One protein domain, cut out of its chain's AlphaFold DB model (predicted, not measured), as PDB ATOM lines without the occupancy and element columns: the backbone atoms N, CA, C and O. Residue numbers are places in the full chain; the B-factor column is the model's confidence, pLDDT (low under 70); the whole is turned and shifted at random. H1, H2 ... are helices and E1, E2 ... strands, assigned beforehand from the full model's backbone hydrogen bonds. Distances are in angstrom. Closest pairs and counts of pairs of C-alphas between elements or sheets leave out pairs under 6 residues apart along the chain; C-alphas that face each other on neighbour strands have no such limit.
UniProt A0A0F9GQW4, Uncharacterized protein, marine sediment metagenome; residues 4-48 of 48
ATOM      1  N   LYS A   4     114.842 130.575 255.833       96.69
ATOM      2  CA  LYS A   4     114.665 131.608 254.810       96.69
ATOM      3  C   LYS A   4     116.024 132.059 254.309       96.69
ATOM      4  O   LYS A   4     116.896 132.374 255.120       96.69
ATOM      5  N   VAL A   5     116.207 132.086 252.996       94.88
ATOM      6  CA  VAL A   5     117.464 132.472 252.351       94.88
ATOM      7  C   VAL A   5     117.325 133.867 251.769       94.88
ATOM      8  O   VAL A   5     116.435 134.137 250.962       94.88
ATOM      9  N   TYR A   6     118.245 134.743 252.146       95.25
ATOM     10  CA  TYR A   6     118.330 136.107 251.659       95.25
ATOM     11  C   TYR A   6     119.648 136.309 250.924       95.25
ATOM     12  O   TYR A   6     120.701 135.895 251.412       95.25
ATOM     13  N   THR A   7     119.607 136.995 249.787       94.38
ATOM     14  CA  THR A   7     120.809 137.384 249.037       94.38
ATOM     15  C   THR A   7     120.944 138.896 248.974       94.38
ATOM     16  O   THR A   7     119.940 139.610 248.894       94.38
ATOM     17  N   LEU A   8     122.184 139.375 248.985       93.69
ATOM     18  CA  LEU A   8     122.525 140.789 248.891       93.69
ATOM     19  C   LEU A   8     122.645 141.179 247.414       93.69
ATOM     20  O   LEU A   8     123.515 140.671 246.707       93.69
ATOM     21  N   ASP A   9     121.804 142.096 246.946       90.88
ATOM     22  CA  ASP A   9     121.990 142.739 245.649       90.88
ATOM     23  C   ASP A   9     123.141 143.759 245.769       90.88
ATOM     24  O   ASP A   9     123.005 144.754 246.488       90.88
ATOM     25  N   PRO A  10     124.282 143.560 245.085       85.81
ATOM     26  CA  PRO A  10     125.449 144.426 245.249       85.81
ATOM     27  C   PRO A  10     125.279 145.803 244.591       85.81
ATOM     28  O   PRO A  10     126.040 146.719 244.899       85.81
ATOM     29  N   SER A  11     124.308 145.968 243.688       90.50
ATOM     30  CA  SER A  11     124.071 147.231 242.975       90.50
ATOM     31  C   SER A  11     123.273 148.213 243.830       90.50
ATOM     32  O   SER A  11     123.496 149.420 243.772       90.50
ATOM     33  N   SER A  12     122.340 147.689 244.621       91.88
ATOM     34  CA  SER A  12     121.442 148.455 245.489       91.88
ATOM     35  C   SER A  12     121.780 148.328 246.977       91.88
ATOM     36  O   SER A  12     121.236 149.080 247.783       91.88
ATOM     37  N   MET A  13     122.681 147.408 247.343       89.50
ATOM     38  CA  MET A  13     123.008 147.037 248.726       89.50
ATOM     39  C   MET A  13     121.760 146.638 249.531       89.50
ATOM     40  O   MET A  13     121.651 146.940 250.721       89.50
ATOM     41  N   THR A  14     120.802 145.973 248.877       93.81
ATOM     42  CA  THR A  14     119.548 145.521 249.497       93.81
ATOM     43  C   THR A  14     119.514 144.007 249.648       93.81
ATOM     44  O   THR A  14     119.997 143.270 248.791       93.81
ATOM     45  N   TRP A  15     118.937 143.533 250.752       94.44
ATOM     46  CA  TRP A  15     118.685 142.112 250.977       94.44
ATOM     47  C   TRP A  15     117.303 141.746 250.456       94.44
ATOM     48  O   TRP A  15     116.326 142.421 250.777       94.44
ATOM     49  N   SER A  16     117.223 140.669 249.682       94.62
ATOM     50  CA  SER A  16     115.956 140.128 249.186       94.62
ATOM     51  C   SER A  16     115.823 138.667 249.585       94.62
ATOM     52  O   SER A  16     116.791 137.915 249.473       94.62
ATOM     53  N   GLU A  17     114.638 138.273 250.057       95.12
ATOM     54  CA  GLU A  17     114.308 136.860 250.256       95.12
ATOM     55  C   GLU A  17     114.260 136.183 248.883       95.12
ATOM     56  O   GLU A  17     113.626 136.690 247.956       95.12
ATOM     57  N   THR A  18     114.970 135.069 248.752       93.38
ATOM     58  CA  THR A  18     115.105 134.322 247.494       93.38
ATOM     59  C   THR A  18     114.436 132.962 247.571       93.38
ATOM     60  O   THR A  18     113.762 132.574 246.624       93.38
ATOM     61  N   ASP A  19     114.539 132.289 248.719       94.44
ATOM     62  CA  ASP A  19     113.971 130.962 248.930       94.44
ATOM     63  C   ASP A  19     113.500 130.769 250.376       94.44
ATOM     64  O   ASP A  19     114.043 131.357 251.315       94.44
ATOM     65  N   THR A  20     112.515 129.886 250.553       95.69
ATOM     66  CA  THR A  20     112.041 129.415 251.860       95.69
ATOM     67  C   THR A  20     111.950 127.891 251.854       95.69
ATOM     68  O   THR A  20     111.264 127.303 251.019       95.69
ATOM     69  N   TYR A  21     112.618 127.250 252.813       94.00
ATOM     70  CA  TYR A  21     112.639 125.800 252.994       94.00
ATOM     71  C   TYR A  21     111.829 125.403 254.224       94.00
ATOM     72  O   TYR A  21     112.114 125.842 255.341       94.00
ATOM     73  N   GLU A  22     110.853 124.520 254.028       94.94
ATOM     74  CA  GLU A  22     110.065 123.914 255.100       94.94
ATOM     75  C   GLU A  22     110.638 122.546 255.500       94.94
ATOM     76  O   GLU A  22     111.223 121.836 254.684       94.94
ATOM     77  N   ASN A  23     110.443 122.144 256.762       92.69
ATOM     78  CA  ASN A  23     110.912 120.859 257.305       92.69
ATOM     79  C   ASN A  23     112.433 120.640 257.186       92.69
ATOM     80  O   ASN A  23     112.891 119.537 256.887       92.69
ATOM     81  N   VAL A  24     113.222 121.682 257.461       92.62
ATOM     82  CA  VAL A  24     114.690 121.627 257.399       92.62
ATOM     83  C   VAL A  24     115.225 120.612 258.413       92.62
ATOM     84  O   VAL A  24     115.144 120.813 259.626       92.62
ATOM     85  N   GLY A  25     115.750 119.500 257.898       92.44
ATOM     86  CA  GLY A  25     116.452 118.474 258.667       92.44
ATOM     87  C   GLY A  25     117.950 118.761 258.808       92.44
ATOM     88  O   GLY A  25     118.471 119.737 258.275       92.44
ATOM     89  N   THR A  26     118.667 117.873 259.501       92.75
ATOM     90  CA  THR A  26     120.103 118.032 259.805       92.75
ATOM     91  C   THR A  26     120.996 118.128 258.564       92.75
ATOM     92  O   THR A  26     122.001 118.831 258.599       92.75
ATOM     93  N   GLU A  27     120.663 117.411 257.488       94.06
ATOM     94  CA  GLU A  27     121.442 117.414 256.242       94.06
ATOM     95  C   GLU A  27     121.312 118.758 255.520       94.06
ATOM     96  O   GLU A  27     122.304 119.472 255.383       94.06
ATOM     97  N   LEU A  28     120.076 119.172 255.229       93.75
ATOM     98  CA  LEU A  28     119.788 120.456 254.592       93.75
ATOM     99  C   LEU A  28     120.283 121.652 255.424       93.75
ATOM    100  O   LEU A  28     120.785 122.623 254.869       93.75
ATOM    101  N   TYR A  29     120.209 121.579 256.759       93.25
ATOM    102  CA  TYR A  29     120.785 122.601 257.641       93.25
ATOM    103  C   TYR A  29     122.291 122.791 257.401       93.25
ATOM    104  O   TYR A  29     122.765 123.921 257.293       93.25
ATOM    105  N   ARG A  30     123.053 121.692 257.289       94.81
ATOM    106  CA  ARG A  30     124.504 121.757 257.040       94.81
ATOM    107  C   ARG A  30     124.813 122.308 255.656       94.81
ATOM    108  O   ARG A  30     125.759 123.077 255.517       94.81
ATOM    109  N   GLU A  31     124.024 121.931 254.656       94.94
ATOM    110  CA  GLU A  31     124.185 122.445 253.296       94.94
ATOM    111  C   GLU A  31     123.921 123.951 253.233       94.94
ATOM    112  O   GLU A  31     124.748 124.689 252.704       94.94
ATOM    113  N   LEU A  32     122.830 124.430 253.840       93.75
ATOM    114  CA  LEU A  32     122.499 125.857 253.893       93.75
ATOM    115  C   LEU A  32     123.527 126.666 254.695       93.75
ATOM    116  O   LEU A  32     123.858 127.791 254.317       93.75
ATOM    117  N   GLN A  33     124.072 126.096 255.772       91.75
ATOM    118  CA  GLN A  33     125.160 126.713 256.528       91.75
ATOM    119  C   GLN A  33     126.437 126.837 255.682       91.75
ATOM    120  O   GLN A  33     126.992 127.929 255.581       91.75
ATOM    121  N   ALA A  34     126.856 125.756 255.016       94.00
ATOM    122  CA  ALA A  34     128.023 125.769 254.133       94.00
ATOM    123  C   ALA A  34     127.839 126.733 252.950       94.00
ATOM    124  O   ALA A  34     128.784 127.404 252.534       94.00
ATOM    125  N   LEU A  35     126.611 126.839 252.429       91.62
ATOM    126  CA  LEU A  35     126.256 127.785 251.376       91.62
ATOM    127  C   LEU A  35     126.432 129.235 251.851       91.62
ATOM    128  O   LEU A  35     127.063 130.032 251.160       91.62
ATOM    129  N   ALA A  36     125.933 129.574 253.043       90.94
ATOM    130  CA  ALA A  36     126.098 130.909 253.622       90.94
ATOM    131  C   ALA A  36     127.575 131.283 253.825       90.94
ATOM    132  O   ALA A  36     127.971 132.416 253.544       90.94
ATOM    133  N   GLU A  37     128.403 130.326 254.249       91.56
ATOM    134  CA  GLU A  37     129.849 130.524 254.389       91.56
ATOM    135  C   GLU A  37     130.544 130.712 253.032       91.56
ATOM    136  O   GLU A  37     131.412 131.579 252.899       91.56
ATOM    137  N   PHE A  38     130.144 129.948 252.009       91.94
ATOM    138  CA  PHE A  38     130.704 130.055 250.659       91.94
ATOM    139  C   PHE A  38     130.494 131.448 250.054       91.94
ATOM    140  O   PHE A  38     131.416 132.008 249.460       91.94
ATOM    141  N   TYR A  39     129.313 132.036 250.250       89.12
ATOM    142  CA  TYR A  39     128.967 133.356 249.712       89.12
ATOM    143  C   TYR A  39     129.412 134.537 250.595       89.12
ATOM    144  O   TYR A  39     128.980 135.659 250.349       89.12
ATOM    145  N   GLN A  40     130.268 134.313 251.606       77.88
ATOM    146  CA  GLN A  40     131.017 135.324 252.382       77.88
ATOM    147  C   GLN A  40     130.308 136.684 252.577       77.88
ATOM    148  O   GLN A  40     130.823 137.739 252.204       77.88
ATOM    149  N   GLY A  41     129.116 136.673 253.182       79.94
ATOM    150  CA  GLY A  41     128.374 137.898 253.519       79.94
ATOM    151  C   GLY A  41     127.470 138.455 252.413       79.94
ATOM    152  O   GLY A  41     126.880 139.515 252.601       79.94
ATOM    153  N   GLN A  42     127.319 137.745 251.293       90.06
ATOM    154  CA  GLN A  42     126.324 138.020 250.247       90.06
ATOM    155  C   GLN A  42     125.086 137.115 250.348       90.06
ATOM    156  O   GLN A  42     124.123 137.313 249.610       90.06
ATOM    157  N   LEU A  43     125.099 136.140 251.266       94.00
ATOM    158  CA  LEU A  43     123.984 135.242 251.553       94.00
ATOM    159  C   LEU A  43     123.784 135.126 253.068       94.00
ATOM    160  O   LEU A  43     124.743 134.923 253.813       94.00
ATOM    161  N   ILE A  44     122.537 135.249 253.517       93.56
ATOM    162  CA  ILE A  44     122.119 135.061 254.910       93.56
ATOM    163  C   ILE A  44     121.031 133.993 254.934       93.56
ATOM    164  O   ILE A  44     120.110 134.026 254.122       93.56
ATOM    165  N   VAL A  45     121.118 133.067 255.890       94.00
ATOM    166  CA  VAL A  45     120.059 132.088 256.157       94.00
ATOM    167  C   VAL A  45     119.502 132.324 257.555       94.00
ATOM    168  O   VAL A  45     120.234 132.245 258.542       94.00
ATOM    169  N   GLU A  46     118.211 132.627 257.637       94.19
ATOM    170  CA  GLU A  46     117.474 132.812 258.887       94.19
ATOM    171  C   GLU A  46     116.696 131.536 259.221       94.19
ATOM    172  O   GLU A  46     115.955 131.028 258.382       94.19
ATOM    173  N   TYR A  47     116.842 131.022 260.444       92.12
ATOM    174  CA  TYR A  47     116.185 129.791 260.898       92.12
ATOM    175  C   TYR A  47     115.123 130.095 261.963       92.12
ATOM    176  O   TYR A  47     115.375 130.887 262.873       92.12
ATOM    177  N   SER A  48     113.961 129.433 261.879       90.56
ATOM    178  CA  SER A  48     112.842 129.533 262.840       90.56
ATOM    179  C   SER A  48     112.172 128.193 263.151       90.56
ATOM    180  O   SER A  48     112.304 127.232 262.348       90.56
TER     181      SER A  48
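This is residues 4 to 48 of the 48 residues of an uncharacterized protein of marine sediment metagenome (UniProt A0A0F9GQW4). A small twisted sheet of three strands has one helix, H1, over one face, towards the edge strand E3, and the other face is bare. The hairpin of E1 and E2 makes the rest of the sheet, and its turn, residues 10 to 13, lies at one end of the long axis. The printed part has 45 residues, with three named strands and one named helix in the order E1, E2, H1, E3; the sheet order is E2, E1, E3, antiparallel throughout, and the class is mixed. It is only just compact, close to loose, with a radius of gyration of the C-alphas of 10.9 A, and elongated, spanning 34 by 19 by 12 A.

Inner strand E1, residues 4 to 9, is antiparallel to E2, residues 14 to 21, at 152 degrees, with N 5 and O 19 2.8 A apart, within hydrogen-bond range. E3, residues 43 to 47, is antiparallel to E1 at 158 degrees, with N 6 and O 44 2.8 A apart, also within range. The sheet is only just strongly twisted, its C-alphas up to 4.2 A off the best plane. H1, residues 26 to 38, is on the sheet at a height of 10.0 A, over E3 and only just over E1, where 3 of its C-alphas fall. It runs along the strands, at 21 degrees to E3 on the local plane. The closest C-alphas of H1 and E3 are those of Ala 36 and Leu 43, 5.2 A apart. Helix and sheet make two layers, a helix on one face of a sheet. E2, H1 and E3 form a split strand-helix-strand unit, E1 between its strands, with a right-handed crossover. In H1 every O i to N i+4 pair is within hydrogen-bond range.

E1 begins at C-alpha 4, (114.665, 131.608, 254.810), and measures 16.2 A; E2 measures 21.2 A, H1 18.5 A and E3 13.3 A, ending at C-alpha 47, (116.185, 129.791, 260.898).

The C-alphas farthest apart, of Ser 11 and Thr 26, are 33.9 A apart. The three links are tight, the printed part has no cut, and no printed residue is under pLDDT 70.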